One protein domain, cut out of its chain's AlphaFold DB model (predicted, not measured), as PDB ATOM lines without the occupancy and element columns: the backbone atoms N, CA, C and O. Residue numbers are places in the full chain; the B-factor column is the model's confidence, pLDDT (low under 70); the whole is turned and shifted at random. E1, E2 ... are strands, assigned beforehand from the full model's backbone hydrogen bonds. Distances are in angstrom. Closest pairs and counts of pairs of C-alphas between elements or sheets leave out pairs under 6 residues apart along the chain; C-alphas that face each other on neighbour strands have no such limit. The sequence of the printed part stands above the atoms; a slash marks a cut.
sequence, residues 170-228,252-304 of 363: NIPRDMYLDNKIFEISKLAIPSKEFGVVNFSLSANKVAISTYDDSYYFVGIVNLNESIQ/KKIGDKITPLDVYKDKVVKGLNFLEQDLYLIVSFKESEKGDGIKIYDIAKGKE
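This is residues 170 to 228 and 252 to 304 of the 363 residues of an uncharacterized protein of Clostridium fallax (UniProt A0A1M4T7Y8). Two strongly twisted sheets, E3 E4 E5 E6 and E7 E8 E9, form a sandwich with their strands nearly aligned; the three-stranded sheet covers one face of the four-stranded one. A small hairpin, E1 and E2, lies beyond the E6 edge of the larger sheet. The printed part has 112 residues, with no named helix and nine named strands, E1 to E9 in chain order; the class is all strand. Each sheet is antiparallel, in the orders E3 E4 E5 E6, E7 E8 E9 and E1 E2. The whole is compact, with a radius of gyration of the C-alphas of 13.9 A and spans of 42 by 31 by 28 A.

The larger sheet holds E3, residues 193 to 199, E4, residues 205 to 212, E5, residues 215 to 223, and E6, residues 255 to 265; E3 E4 E5 is a meander, each strand the antiparallel neighbour of the one before. N 195 and O 209 are 2.8 A apart between E3 and E4, N 208 and O 219 2.9 A between E4 and E5, and N 264 and O 216 2.7 A between E6 and E5. E6 bends by 53 degrees at residue 261. The second sheet is the meander E7, residues 267 to 275, E8, residues 280 to 287, and E9, residues 293 to 298. N 273 and O 282 are 2.9 A apart between E7 and E8, and N 283 and O 295 2.9 A between E8 and E9. The two sheets are face to face: the parts of them that face each other are 9.5 A apart centre to centre, and their best planes are 15 degrees apart. The closest C-alphas of E3 and E7 are those of Asn 198 and Leu 272, 5.9 A apart; those of E6 and E9 are Leu 261 and Tyr 297, 7.3 A. E1, residues 174 to 176, and E2, residues 186 to 188, form a hairpin with N 187 and O 175 2.8 A apart; the closest C-alphas of E1 and E6 are those of Met 175 and Pro 260, 7.2 A.

E6 is 26.1 A long, E5 25.9 A, E4 23.5 A, E8 22.3 A and E7 22.1 A. C-alpha 174, where E1 begins, is at (210.634, 146.070, 221.206), and C-alpha 298, where E9 ends, at (198.489, 141.040, 236.345).

The C-alphas farthest apart, of Lys 252 and Glu 289, are 43.8 A apart. Residues 229 to 251 are not printed, and C-alphas 228 and 252 are 20.3 A apart across that cut. Of the links printed whole, none is long. Confidence is under 70 at residues 177 to 184, 224 to 228 and 252 to 256.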
ATOM      1  N   ASN A 170     202.589 143.208 212.914       89.31
ATOM      2  CA  ASN A 170     202.037 144.216 213.821       89.31
ATOM      3  C   ASN A 170     202.360 143.923 215.292       89.31
ATOM      4  O   ASN A 170     201.928 144.683 216.158       89.31
ATOM      5  N   ILE A 171     203.082 142.839 215.587       91.50
ATOM      6  CA  ILE A 171     203.650 142.628 216.916       91.50
ATOM      7  C   ILE A 171     204.683 143.747 217.160       91.50
ATOM      8  O   ILE A 171     205.451 144.076 216.247       91.50
ATOM      9  N   PRO A 172     204.688 144.399 218.340       89.62
ATOM     10  CA  PRO A 172     205.677 145.411 218.673       89.62
ATOM     11  C   PRO A 172     207.080 144.845 218.491       89.62
ATOM     12  O   PRO A 172     207.324 143.694 218.819       89.62
ATOM     13  N   ARG A 173     208.003 145.654 217.967       90.56
ATOM     14  CA  ARG A 173     209.381 145.200 217.720       90.56
ATOM     15  C   ARG A 173     210.200 145.092 218.995       90.56
ATOM     16  O   ARG A 173     211.088 144.257 219.072       90.56
ATOM     17  N   ASP A 174     209.888 145.940 219.968       90.38
ATOM     18  CA  ASP A 174     210.634 146.070 221.206       90.38
ATOM     19  C   ASP A 174     209.680 146.288 222.384       90.38
ATOM     20  O   ASP A 174     208.625 146.913 222.232       90.38
ATOM     21  N   MET A 175     210.099 145.864 223.574       87.31
ATOM     22  CA  MET A 175     209.486 146.238 224.851       87.31
ATOM     23  C   MET A 175     210.533 146.704 225.858       87.31
ATOM     24  O   MET A 175     211.709 146.367 225.744       87.31
ATOM     25  N   TYR A 176     210.111 147.487 226.848       81.75
ATOM     26  CA  TYR A 176     210.969 147.844 227.976       81.75
ATOM     27  C   TYR A 176     211.016 146.696 228.981       81.75
ATOM     28  O   TYR A 176     210.000 146.049 229.232       81.75
ATOM     29  N   LEU A 177     212.194 146.458 229.554       67.69
ATOM     30  CA  LEU A 177     212.353 145.512 230.650       67.69
ATOM     31  C   LEU A 177     211.788 146.113 231.940       67.69
ATOM     32  O   LEU A 177     212.134 147.234 232.307       67.69
ATOM     33  N   ASP A 178     210.977 145.346 232.671       64.88
ATOM     34  CA  ASP A 178     210.504 145.729 234.009       64.88
ATOM     35  C   ASP A 178     211.560 145.403 235.085       64.88
ATOM     36  O   ASP A 178     211.273 144.813 236.126       64.88
ATOM     37  N   ASN A 179     212.833 145.727 234.820       56.66
ATOM     38  CA  ASN A 179     213.924 145.574 235.776       56.66
ATOM     39  C   ASN A 179     214.345 146.947 236.326       56.66
ATOM     40  O   ASN A 179     214.814 147.824 235.607       56.66
ATOM     41  N   LYS A 180     214.237 147.111 237.650       50.44
ATOM     42  CA  LYS A 180     214.461 148.377 238.388       50.44
ATOM     43  C   LYS A 180     215.845 149.031 238.211       50.44
ATOM     44  O   LYS A 180     216.089 150.089 238.778       50.44
ATOM     45  N   ILE A 181     216.775 148.393 237.499       53.84
ATOM     46  CA  ILE A 181     218.163 148.854 237.334       53.84
ATOM     47  C   ILE A 181     218.385 149.489 235.947       53.84
ATOM     48  O   ILE A 181     219.261 150.340 235.809       53.84
ATOM     49  N   PHE A 182     217.589 149.138 234.927       52.59
ATOM     50  CA  PHE A 182     217.822 149.561 233.539       52.59
ATOM     51  C   PHE A 182     216.525 149.931 232.800       52.59
ATOM     52  O   PHE A 182     216.276 149.443 231.700       52.59
ATOM     53  N   GLU A 183     215.733 150.851 233.360       57.75
ATOM     54  CA  GLU A 183     214.437 151.320 232.812       57.75
ATOM     55  C   GLU A 183     214.495 151.893 231.373       57.75
ATOM     56  O   GLU A 183     213.464 152.150 230.755       57.75
ATOM     57  N   ILE A 184     215.692 152.086 230.809       65.94
ATOM     58  CA  ILE A 184     215.906 152.570 229.436       65.94
ATOM     59  C   ILE A 184     216.204 151.456 228.421       65.94
ATOM     60  O   ILE A 184     216.237 151.719 227.216       65.94
ATOM     61  N   SER A 185     216.445 150.226 228.879       71.12
ATOM     62  CA  SER A 185     216.841 149.117 228.013       71.12
ATOM     63  C   SER A 185     215.624 148.475 227.355       71.12
ATOM     64  O   SER A 185     214.689 148.026 228.021       71.12
ATOM     65  N   LYS A 186     215.665 148.413 226.023       83.50
ATOM     66  CA  LYS A 186     214.682 147.710 225.203       83.50
ATOM     67  C   LYS A 186     215.147 146.292 224.908       83.50
ATOM     68  O   LYS A 186     216.322 146.070 224.622       83.50
ATOM     69  N   LEU A 187     214.207 145.360 224.936       87.25
ATOM     70  CA  LEU A 187     214.383 143.990 224.493       87.25
ATOM     71  C   LEU A 187     213.601 143.786 223.196       87.25
ATOM     72  O   LEU A 187     212.424 144.144 223.129       87.25
ATOM     73  N   ALA A 188     214.258 143.209 222.191       91.19
ATOM     74  CA  ALA A 188     213.611 142.836 220.943       91.19
ATOM     75  C   ALA A 188     212.574 141.734 221.200       91.19
ATOM     76  O   ALA A 188     212.849 140.761 221.908       91.19
ATOM     77  N   ILE A 189     211.389 141.888 220.619       93.75
ATOM     78  CA  ILE A 189     210.315 140.905 220.718       93.75
ATOM     79  C   ILE A 189     210.466 139.877 219.588       93.75
ATOM     80  O   ILE A 189     210.481 140.261 218.415       93.75
ATOM     81  N   PRO A 190     210.545 138.573 219.904       94.50
ATOM     82  CA  PRO A 190     210.539 137.521 218.896       94.50
ATOM     83  C   PRO A 190     209.175 137.441 218.199       94.50
ATOM     84  O   PRO A 190     208.155 137.258 218.856       94.50
ATOM     85  N   SER A 191     209.133 137.556 216.870       94.44
ATOM     86  CA  SER A 191     207.873 137.614 216.107       94.44
ATOM     87  C   SER A 191     207.938 136.875 214.761       94.44
ATOM     88  O   SER A 191     207.362 137.332 213.770       94.44
ATOM     89  N   LYS A 192     208.688 135.768 214.690       95.50
ATOM     90  CA  LYS A 192     208.884 134.991 213.453       95.50
ATOM     91  C   LYS A 192     207.736 134.020 213.191       95.50
ATOM     92  O   LYS A 192     207.304 133.906 212.043       95.50
ATOM     93  N   GLU A 193     207.243 133.373 214.244       96.06
ATOM     94  CA  GLU A 193     206.141 132.402 214.222       96.06
ATOM     95  C   GLU A 193     205.215 132.612 215.430       96.06
ATOM     96  O   GLU A 193     205.640 133.149 216.458       96.06
ATOM     97  N   PHE A 194     203.943 132.217 215.309       96.19
ATOM     98  CA  PHE A 194     203.030 132.156 216.454       96.19
ATOM     99  C   PHE A 194     203.263 130.872 217.255       96.19
ATOM    100  O   PHE A 194     203.443 129.798 216.689       96.19
ATOM    101  N   GLY A 195     203.236 130.988 218.581       94.81
ATOM    102  CA  GLY A 195     203.229 129.857 219.506       94.81
ATOM    103  C   GLY A 195     201.813 129.507 219.963       94.81
ATOM    104  O   GLY A 195     200.833 129.761 219.268       94.81
ATOM    105  N   VAL A 196     201.688 128.943 221.162       93.75
ATOM    106  CA  VAL A 196     200.379 128.675 221.772       93.75
ATOM    107  C   VAL A 196     199.556 129.957 221.937       93.75
ATOM    108  O   VAL A 196     200.094 131.043 222.185       93.75
ATOM    109  N   VAL A 197     198.240 129.813 221.822       95.44
ATOM    110  CA  VAL A 197     197.249 130.876 222.021       95.44
ATOM    111  C   VAL A 197     196.133 130.351 222.919       95.44
ATOM    112  O   VAL A 197     195.917 129.140 222.992       95.44
ATOM    113  N   ASN A 198     195.424 131.250 223.595       93.19
ATOM    114  CA  ASN A 198     194.214 130.884 224.323       93.19
ATOM    115  C   ASN A 198     193.191 132.028 224.359       93.19
ATOM    116  O   ASN A 198     193.563 133.205 224.340       93.19
ATOM    117  N   PHE A 199     191.907 131.682 224.444       89.69
ATOM    118  CA  PHE A 199     190.823 132.628 224.679       89.69
ATOM    119  C   PHE A 199     190.595 132.875 226.161       89.69
ATOM    120  O   PHE A 199     190.679 131.977 226.987       89.69
ATOM    121  N   SER A 200     190.197 134.098 226.495       89.81
ATOM    122  CA  SER A 200     189.532 134.358 227.768       89.81
ATOM    123  C   SER A 200     188.129 133.757 227.789       89.81
ATOM    124  O   SER A 200     187.397 133.923 226.810       89.81
ATOM    125  N   LEU A 201     187.681 133.233 228.932       85.69
ATOM    126  CA  LEU A 201     186.294 132.779 229.096       85.69
ATOM    127  C   LEU A 201     185.266 133.916 228.967       85.69
ATOM    128  O   LEU A 201     184.128 133.655 228.600       85.69
ATOM    129  N   SER A 202     185.619 135.183 229.231       83.94
ATOM    130  CA  SER A 202     184.698 136.304 228.948       83.94
ATOM    131  C   SER A 202     184.631 136.687 227.467       83.94
ATOM    132  O   SER A 202     183.808 137.528 227.086       83.94
ATOM    133  N   ALA A 203     185.478 136.050 226.652       82.19
ATOM    134  CA  ALA A 203     185.462 136.124 225.206       82.19
ATOM    135  C   ALA A 203     185.714 137.554 224.677       82.19
ATOM    136  O   ALA A 203     185.144 137.991 223.676       82.19
ATOM    137  N   ASN A 204     186.560 138.306 225.391       84.94
ATOM    138  CA  ASN A 204     186.981 139.665 225.039       84.94
ATOM    139  C   ASN A 204     188.506 139.834 224.947       84.94
ATOM    140  O   ASN A 204     188.978 140.916 224.604       84.94
ATOM    141  N   LYS A 205     189.282 138.790 225.253       91.12
ATOM    142  CA  LYS A 205     190.742 138.774 225.169       91.12
ATOM    143  C   LYS A 205     191.233 137.472 224.551       91.12
ATOM    144  O   LYS A 205     190.628 136.413 224.708       91.12
ATOM    145  N   VAL A 206     192.383 137.569 223.902       93.62
ATOM    146  CA  VAL A 206     193.172 136.429 223.442       93.62
ATOM    147  C   VAL A 206     194.588 136.602 223.970       93.62
ATOM    148  O   VAL A 206     195.221 137.635 223.740       93.62
ATOM    149  N   ALA A 207     195.079 135.604 224.695       95.50
ATOM    150  CA  ALA A 207     196.485 135.509 225.043       95.50
ATOM    151  C   ALA A 207     197.216 134.889 223.857       95.50
ATOM    152  O   ALA A 207     196.795 133.858 223.330       95.50
ATOM    153  N   ILE A 208     198.297 135.529 223.430       96.31
ATOM    154  CA  ILE A 208     199.103 135.071 222.305       96.31
ATOM    155  C   ILE A 208     200.541 134.871 222.747       96.31
ATOM    156  O   ILE A 208     201.041 135.588 223.619       96.31
ATOM    157  N   SER A 209     201.218 133.942 222.084       96.62
ATOM    158  CA  SER A 209     202.668 133.876 222.103       96.62
ATOM    159  C   SER A 209     203.239 133.906 220.693       96.62
ATOM    160  O   SER A 209     202.587 133.500 219.729       96.62
ATOM    161  N   THR A 210     204.457 134.411 220.573       96.81
ATOM    162  CA  THR A 210     205.258 134.350 219.347       96.81
ATOM    163  C   THR A 210     206.672 133.930 219.697       96.81
ATOM    164  O   THR A 210     207.089 134.081 220.844       96.81
ATOM    165  N   TYR A 211     207.417 133.391 218.740       96.25
ATOM    166  CA  TYR A 211     208.800 132.996 218.981       96.25
ATOM    167  C   TYR A 211     209.712 133.258 217.788       96.25
ATOM    168  O   TYR A 211     209.264 133.450 216.655       96.25
ATOM    169  N   ASP A 212     211.003 133.305 218.097       95.38
ATOM    170  CA  ASP A 212     212.132 133.295 217.180       95.38
ATOM    171  C   ASP A 212     213.252 132.517 217.878       95.38
ATOM    172  O   ASP A 212     213.752 132.922 218.931       95.38
ATOM    173  N   ASP A 213     213.576 131.350 217.330       91.44
ATOM    174  CA  ASP A 213     214.522 130.392 217.895       91.44
ATOM    175  C   ASP A 213     214.262 130.097 219.393       91.44
ATOM    176  O   ASP A 213     213.244 129.489 219.732       91.44
ATOM    177  N   SER A 214     215.165 130.498 220.301       91.00
ATOM    178  CA  SER A 214     215.045 130.246 221.749       91.00
ATOM    179  C   SER A 214     214.360 131.367 222.539       91.00
ATOM    180  O   SER A 214     214.319 131.313 223.770       91.00
ATOM    181  N   TYR A 215     213.809 132.377 221.860       94.88
ATOM    182  CA  TYR A 215     213.098 133.487 222.488       94.88
ATOM    183  C   TYR A 215     211.602 133.376 222.224       94.88
ATOM    184  O   TYR A 215     211.172 133.288 221.075       94.88
ATOM    185  N   TYR A 216     210.807 133.453 223.287       96.19
ATOM    186  CA  TYR A 216     209.348 133.491 223.231       96.19
ATOM    187  C   TYR A 216     208.833 134.809 223.795       96.19
ATOM    188  O   TYR A 216     209.335 135.301 224.795       96.19
ATOM    189  N   PHE A 217     207.800 135.367 223.189       96.12
ATOM    190  CA  PHE A 217     207.070 136.530 223.667       96.12
ATOM    191  C   PHE A 217     205.666 136.114 224.073       96.12
ATOM    192  O   PHE A 217     205.075 135.246 223.433       96.12
ATOM    193  N   VAL A 218     205.126 136.759 225.105       97.00
ATOM    194  CA  VAL A 218     203.724 136.625 225.505       97.00
ATOM    195  C   VAL A 218     203.070 138.001 225.563       97.00
ATOM    196  O   VAL A 218     203.618 138.950 226.130       97.00
ATOM    197  N   GLY A 219     201.860 138.100 225.014       95.19
ATOM    198  CA  GLY A 219     201.055 139.314 225.061       95.19
ATOM    199  C   GLY A 219     199.557 139.039 225.061       95.19
ATOM    200  O   GLY A 219     199.102 137.937 224.762       95.19
ATOM    201  N   ILE A 220     198.780 140.070 225.388       95.06
ATOM    202  CA  ILE A 220     197.313 140.030 225.398       95.06
ATOM    203  C   ILE A 220     196.767 140.925 224.295       95.06
ATOM    204  O   ILE A 220     197.086 142.114 224.251       95.06
ATOM    205  N   VAL A 221     195.899 140.381 223.448       92.56
ATOM    206  CA  VAL A 221     195.132 141.138 222.456       92.56
ATOM    207  C   VAL A 221     193.698 141.284 222.957       92.56
ATOM    208  O   VAL A 221     193.039 140.288 223.246       92.56
ATOM    209  N   ASN A 222     193.209 142.521 223.070       88.25
ATOM    210  CA  ASN A 222     191.801 142.782 223.386       88.25
ATOM    211  C   ASN A 222     190.954 142.732 222.107       88.25
ATOM    212  O   ASN A 222     191.388 143.227 221.068       88.25
ATOM    213  N   LEU A 223     189.751 142.170 222.204       83.31
ATOM    214  CA  LEU A 223     188.754 142.139 221.139       83.31
ATOM    215  C   LEU A 223     187.804 143.327 221.305       83.31
ATOM    216  O   LEU A 223     187.217 143.511 222.372       83.31
ATOM    217  N   ASN A 224     187.616 144.117 220.249       67.25
ATOM    218  CA  ASN A 224     186.743 145.301 220.304       67.25
ATOM    219  C   ASN A 224     185.248 144.959 220.301       67.25
ATOM    220  O   ASN A 224     184.419 145.774 220.700       67.25
ATOM    221  N   GLU A 225     184.902 143.762 219.827       61.38
ATOM    222  CA  GLU A 225     183.549 143.214 219.823       61.38
ATOM    223  C   GLU A 225     183.523 142.074 220.849       61.38
ATOM    224  O   GLU A 225     184.115 141.019 220.629       61.38
ATOM    225  N   SER A 226     182.890 142.286 222.005       54.31
ATOM    226  CA  SER A 226     182.729 141.220 222.998       54.31
ATOM    227  C   SER A 226     181.776 140.150 222.462       54.31
ATOM    228  O   SER A 226     180.641 140.470 222.112       54.31
ATOM    229  N   ILE A 227     182.183 138.880 222.494       54.34
ATOM    230  CA  ILE A 227     181.394 137.707 222.047       54.34
ATOM    231  C   ILE A 227     180.129 137.472 222.921       54.34
ATOM    232  O   ILE A 227     179.295 136.611 222.638       54.34
ATOM    233  N   GLN A 228     179.931 138.264 223.982       47.75
ATOM    234  CA  GLN A 228     178.877 138.089 224.993       47.75
ATOM    235  C   GLN A 228     177.429 138.165 224.471       47.75
ATOM    236  O   GLN A 228     176.520 137.727 225.174       47.75
ATOM    237  N   LYS A 252     189.881 144.516 207.974       57.84
ATOM    238  CA  LYS A 252     189.466 145.234 209.195       57.84
ATOM    239  C   LYS A 252     189.842 144.419 210.441       57.84
ATOM    240  O   LYS A 252     189.112 143.529 210.875       57.84
ATOM    241  N   LYS A 253     191.018 144.718 210.998       61.75
ATOM    242  CA  LYS A 253     191.542 144.104 212.226       61.75
ATOM    243  C   LYS A 253     190.602 144.371 213.397       61.75
ATOM    244  O   LYS A 253     190.121 145.493 213.542       61.75
ATOM    245  N   ILE A 254     190.385 143.360 214.238       67.44
ATOM    246  CA  ILE A 254     189.564 143.503 215.456       67.44
ATOM    247  C   ILE A 254     190.357 143.517 216.762       67.44
ATOM    248  O   ILE A 254     189.763 143.642 217.831       67.44
ATOM    249  N   GLY A 255     191.681 143.377 216.677       62.28
ATOM    250  CA  GLY A 255     192.586 143.661 217.781       62.28
ATOM    251  C   GLY A 255     193.084 145.100 217.702       62.28
ATOM    252  O   GLY A 255     193.881 145.420 216.819       62.28
ATOM    253  N   ASP A 256     192.651 145.956 218.630       62.69
ATOM    254  CA  ASP A 256     193.062 147.370 218.657       62.69
ATOM    255  C   ASP A 256     194.437 147.594 219.284       62.69
ATOM    256  O   ASP A 256     195.154 148.533 218.928       62.69
ATOM    257  N   LYS A 257     194.807 146.754 220.255       75.00
ATOM    258  CA  LYS A 257     196.017 146.942 221.056       75.00
ATOM    259  C   LYS A 257     196.494 145.628 221.650       75.00
ATOM    260  O   LYS A 257     195.724 144.916 222.297       75.00
ATOM    261  N   ILE A 258     197.787 145.365 221.485       87.88
ATOM    262  CA  ILE A 258     198.489 144.328 222.230       87.88
ATOM    263  C   ILE A 258     199.106 144.919 223.497       87.88
ATOM    264  O   ILE A 258     199.751 145.968 223.464       87.88
ATOM    265  N   THR A 259     198.889 144.236 224.612       89.94
ATOM    266  CA  THR A 259     199.569 144.496 225.880       89.94
ATOM    267  C   THR A 259     200.722 143.500 225.990       89.94
ATOM    268  O   THR A 259     200.448 142.311 226.167       89.94
ATOM    269  N   PRO A 260     201.984 143.927 225.810       90.88
ATOM    270  CA  PRO A 260     203.132 143.045 226.007       90.88
ATOM    271  C   PRO A 260     203.250 142.671 227.489       90.88
ATOM    272  O   PRO A 260     203.048 143.534 228.342       90.88
ATOM    273  N   LEU A 261     203.553 141.403 227.783       92.81
ATOM    274  CA  LEU A 261     203.726 140.920 229.156       92.81
ATOM    275  C   LEU A 261     205.187 140.597 229.471       92.81
ATOM    276  O   LEU A 261     205.755 141.213 230.364       92.81
ATOM    277  N   ASP A 262     205.801 139.659 228.746       93.69
ATOM    278  CA  ASP A 262     207.189 139.253 229.003       93.69
ATOM    279  C   ASP A 262     207.830 138.597 227.770       93.69
ATOM    280  O   ASP A 262     207.143 138.172 226.831       93.69
ATOM    281  N   VAL A 263     209.158 138.490 227.804       94.00
ATOM    282  CA  VAL A 263     209.968 137.707 226.872       94.00
ATOM    283  C   VAL A 263     210.773 136.663 227.639       94.00
ATOM    284  O   VAL A 263     211.550 136.940 228.549       94.00
ATOM    285  N   TYR A 264     210.621 135.429 227.199       93.94
ATOM    286  CA  TYR A 264     211.202 134.229 227.751       93.94
ATOM    287  C   TYR A 264     212.405 133.824 226.911       93.94
ATOM    288  O   TYR A 264     212.258 133.432 225.757       93.94
ATOM    289  N   LYS A 265     213.601 133.907 227.494       92.88
ATOM    290  CA  LYS A 265     214.834 133.406 226.884       92.88
ATOM    291  C   LYS A 265     215.091 131.957 227.300       92.88
ATOM    292  O   LYS A 265     214.978 131.639 228.483       92.88
ATOM    293  N   ASP A 266     215.462 131.124 226.327       94.12
ATOM    294  CA  ASP A 266     215.816 129.703 226.467       94.12
ATOM    295  C   ASP A 266     214.710 128.862 227.132       94.12
ATOM    296  O   ASP A 266     214.951 127.825 227.748       94.12
ATOM    297  N   LYS A 267     213.465 129.322 226.979       94.62
ATOM    298  CA  LYS A 267     212.254 128.735 227.553       94.62
ATOM    299  C   LYS A 267     211.192 128.618 226.474       94.62
ATOM    300  O   LYS A 267     210.958 129.567 225.734       94.62
ATOM    301  N   VAL A 268     210.519 127.475 226.426       94.62
ATOM    302  CA  VAL A 268     209.396 127.219 225.521       94.62
ATOM    303  C   VAL A 268     208.100 127.474 226.273       94.62
ATOM    304  O   VAL A 268     207.840 126.822 227.285       94.62
ATOM    305  N   VAL A 269     207.273 128.393 225.779       95.06
ATOM    306  CA  VAL A 269     205.926 128.617 226.325       95.06
ATOM    307  C   VAL A 269     205.025 127.448 225.919       95.06
ATOM    308  O   VAL A 269     204.918 127.121 224.738       95.06
ATOM    309  N   LYS A 270     204.398 126.796 226.902       91.69
ATOM    310  CA  LYS A 270     203.576 125.587 226.722       91.69
ATOM    311  C   LYS A 270     202.085 125.822 226.939       91.69
ATOM    312  O   LYS A 270     201.289 125.061 226.406       91.69
ATOM    313  N   GLY A 271     201.704 126.847 227.698       91.00
ATOM    314  CA  GLY A 271     200.296 127.123 227.974       91.00
ATOM    315  C   GLY A 271     200.053 128.544 228.455       91.00
ATOM    316  O   GLY A 271     200.909 129.144 229.104       91.00
ATOM    317  N   LEU A 272     198.869 129.059 228.131       93.69
ATOM    318  CA  LEU A 272     198.382 130.385 228.501       93.69
ATOM    319  C   LEU A 272     196.991 130.207 229.110       93.69
ATOM    320  O   LEU A 272     196.089 129.734 228.429       93.69
ATOM    321  N   ASN A 273     196.809 130.557 230.382       90.12
ATOM    322  CA  ASN A 273     195.558 130.310 231.105       90.12
ATOM    323  C   ASN A 273     195.083 131.600 231.773       90.12
ATOM    324  O   ASN A 273     195.803 132.170 232.597       90.12
ATOM    325  N   PHE A 274     193.892 132.076 231.409       89.44
ATOM    326  CA  PHE A 274     193.277 133.237 232.050       89.44
ATOM    327  C   PHE A 274     192.727 132.876 233.427       89.44
ATOM    328  O   PHE A 274     192.369 131.738 233.695       89.44
ATOM    329  N   LEU A 275     192.668 133.861 234.322       83.31
ATOM    330  CA  LEU A 275     192.261 133.667 235.708       83.31
ATOM    331  C   LEU A 275     191.458 134.854 236.240       83.31
ATOM    332  O   LEU A 275     191.577 135.971 235.743       83.31
ATOM    333  N   GLU A 276     190.659 134.602 237.286       79.94
ATOM    334  CA  GLU A 276     189.860 135.620 237.997       79.94
ATOM    335  C   GLU A 276     189.104 136.583 237.062       79.94
ATOM    336  O   GLU A 276     189.184 137.793 237.209       79.94
ATOM    337  N   GLN A 277     188.334 136.055 236.104       79.38
ATOM    338  CA  GLN A 277     187.610 136.888 235.123       79.38
ATOM    339  C   GLN A 277     188.563 137.723 234.247       79.38
ATOM    340  O   GLN A 277     188.314 138.892 233.960       79.38
ATOM    341  N   ASP A 278     189.651 137.090 233.809       86.25
ATOM    342  CA  ASP A 278     190.670 137.642 232.914       86.25
ATOM    343  C   ASP A 278     191.474 138.801 233.517       86.25
ATOM    344  O   ASP A 278     191.942 139.686 232.793       86.25
ATOM    345  N   LEU A 279     191.620 138.804 234.843       88.88
ATOM    346  CA  LEU A 279     192.477 139.742 235.571       88.88
ATOM    347  C   LEU A 279     193.937 139.285 235.586       88.88
ATOM    348  O   LEU A 279     194.840 140.123 235.535       88.88
ATOM    349  N   TYR A 280     194.163 137.970 235.609       91.25
ATOM    350  CA  TYR A 280     195.503 137.393 235.584       91.25
ATOM    351  C   TYR A 280     195.688 136.406 234.433       91.25
ATOM    352  O   TYR A 280     194.722 135.820 233.938       91.25
ATOM    353  N   LEU A 281     196.945 136.215 234.037       93.44
ATOM    354  CA  LEU A 281     197.375 135.178 233.102       93.44
ATOM    355  C   LEU A 281     198.445 134.304 233.762       93.44
ATOM    356  O   LEU A 281     199.468 134.828 234.200       93.44
ATOM    357  N   ILE A 282     198.244 132.986 233.783       93.00
ATOM    358  CA  ILE A 282     199.320 132.016 234.012       93.00
ATOM    359  C   ILE A 282     199.966 131.668 232.676       93.00
ATOM    360  O   ILE A 282     199.288 131.279 231.724       93.00
ATOM    361  N   VAL A 283     201.292 131.746 232.647       95.00
ATOM    362  CA  VAL A 283     202.122 131.250 231.554       95.00
ATOM    363  C   VAL A 283     202.892 130.040 232.053       95.00
ATOM    364  O   VAL A 283     203.777 130.180 232.899       95.00
ATOM    365  N   SER A 284     202.570 128.868 231.514       94.31
ATOM    366  CA  SER A 284     203.328 127.638 231.744       94.31
ATOM    367  C   SER A 284     204.452 127.543 230.722       94.31
ATOM    368  O   SER A 284     204.235 127.768 229.527       94.31
ATOM    369  N   PHE A 285     205.654 127.199 231.167       94.94
ATOM    370  CA  PHE A 285     206.825 127.108 230.306       94.94
ATOM    371  C   PHE A 285     207.750 125.969 230.725       94.94
ATOM    372  O   PHE A 285     207.755 125.523 231.870       94.94
ATOM    373  N   LYS A 286     208.579 125.552 229.772       93.94
ATOM    374  CA  LYS A 286     209.637 124.565 229.965       93.94
ATOM    375  C   LYS A 286     210.995 125.185 229.674       93.94
ATOM    376  O   LYS A 286     211.117 125.983 228.749       93.94
ATOM    377  N   GLU A 287     212.012 124.795 230.427       92.81
ATOM    378  CA  GLU A 287     213.411 125.175 230.209       92.81
ATOM    379  C   GLU A 287     214.255 123.904 230.115       92.81
ATOM    380  O   GLU A 287     213.958 122.910 230.778       92.81
ATOM    381  N   SER A 288     215.294 123.906 229.279       89.56
ATOM    382  CA  SER A 288     216.197 122.753 229.211       89.56
ATOM    383  C   SER A 288     216.866 122.525 230.570       89.56
ATOM    384  O   SER A 288     217.259 123.482 231.230       89.56
ATOM    385  N   GLU A 289     216.998 121.260 230.978       87.81
ATOM    386  CA  GLU A 289     217.671 120.845 232.225       87.81
ATOM    387  C   GLU A 289     217.029 121.356 233.531       87.81
ATOM    388  O   GLU A 289     217.600 121.188 234.609       87.81
ATOM    389  N   LYS A 290     215.827 121.935 233.465       92.94
ATOM    390  CA  LYS A 290     215.027 122.320 234.632       92.94
ATOM    391  C   LYS A 290     213.617 121.751 234.521       92.94
ATOM    392  O   LYS A 290     213.164 121.372 233.444       92.94
ATOM    393  N   GLY A 291     212.935 121.697 235.655       92.50
ATOM    394  CA  GLY A 291     211.532 121.329 235.725       92.50
ATOM    395  C   GLY A 291     210.639 122.369 235.068       92.50
ATOM    396  O   GLY A 291     211.031 123.527 234.871       92.50
ATOM    397  N   ASP A 292     209.425 121.938 234.748       94.81
ATOM    398  CA  ASP A 292     208.388 122.818 234.223       94.81
ATOM    399  C   ASP A 292     208.051 123.904 235.253       94.81
ATOM    400  O   ASP A 292     208.098 123.685 236.469       94.81
ATOM    401  N   GLY A 293     207.757 125.105 234.764       95.25
ATOM    402  CA  GLY A 293     207.512 126.269 235.597       95.25
ATOM    403  C   GLY A 293     206.299 127.062 235.150       95.25
ATOM    404  O   GLY A 293     205.824 126.949 234.019       95.25
ATOM    405  N   ILE A 294     205.841 127.925 236.051       94.81
ATOM    406  CA  ILE A 294     204.792 128.897 235.775       94.81
ATOM    407  C   ILE A 294     205.241 130.300 236.170       94.81
ATOM    408  O   ILE A 294     206.041 130.477 237.089       94.81
ATOM    409  N   LYS A 295     204.702 131.297 235.478       94.62
ATOM    410  CA  LYS A 295     204.693 132.701 235.900       94.62
ATOM    411  C   LYS A 295     203.262 133.218 235.865       94.62
ATOM    412  O   LYS A 295     202.468 132.751 235.048       94.62
ATOM    413  N   ILE A 296     202.945 134.181 236.725       93.81
ATOM    414  CA  ILE A 296     201.626 134.818 236.782       93.81
ATOM    415  C   ILE A 296     201.783 136.296 236.452       93.81
ATOM    416  O   ILE A 296     202.711 136.935 236.933       93.81
ATOM    417  N   TYR A 297     200.861 136.850 235.673       94.00
ATOM    418  CA  TYR A 297     200.855 138.263 235.311       94.00
ATOM    419  C   TYR A 297     199.538 138.915 235.683       94.00
ATOM    420  O   TYR A 297     198.477 138.367 235.397       94.00
ATOM    421  N   ASP A 298     199.611 140.109 236.262       92.31
ATOM    422  CA  ASP A 298     198.489 141.040 236.345       92.31
ATOM    423  C   ASP A 298     198.342 141.702 234.972       92.31
ATOM    424  O   ASP A 298     199.200 142.480 234.541       92.31
ATOM    425  N   ILE A 299     197.265 141.357 234.267       91.56
ATOM    426  CA  ILE A 299     197.035 141.775 232.881       91.56
ATOM    427  C   ILE A 299     196.845 143.292 232.792       91.56
ATOM    428  O   ILE A 299     197.318 143.921 231.845       91.56
ATOM    429  N   ALA A 300     196.174 143.893 233.778       88.62
ATOM    430  CA  ALA A 300     195.889 145.323 233.786       88.62
ATOM    431  C   ALA A 300     197.162 146.152 234.001       88.62
ATOM    432  O   ALA A 300     197.317 147.218 233.401       88.62
ATOM    433  N   LYS A 301     198.076 145.663 234.845       87.50
ATOM    434  CA  LYS A 301     199.370 146.311 235.092       87.50
ATOM    435  C   LYS A 301     200.426 145.958 234.047       87.50
ATOM    436  O   LYS A 301     201.388 146.710 233.921       87.50
ATOM    437  N   GLY A 302     200.267 144.840 233.338       87.38
ATOM    438  CA  GLY A 302     201.292 144.292 232.449       87.38
ATOM    439  C   GLY A 302     202.552 143.878 233.210       87.38
ATOM    440  O   GLY A 302     203.655 144.117 232.732       87.38
ATOM    441  N   LYS A 303     202.395 143.350 234.432       88.25
ATOM    442  CA  LYS A 303     203.508 143.046 235.349       88.25
ATOM    443  C   LYS A 303     203.398 141.644 235.922       88.25
ATOM    444  O   LYS A 303     202.293 141.169 236.191       88.25
ATOM    445  N   GLU A 304     204.548 141.018 236.147       91.31
ATOM    446  CA  GLU A 304     204.641 139.741 236.852       91.31
ATOM    447  C   GLU A 304     204.168 139.891 238.307       91.31
ATOM    448  O   GLU A 304     204.457 140.877 238.991       91.31
TER     449      GLU A 304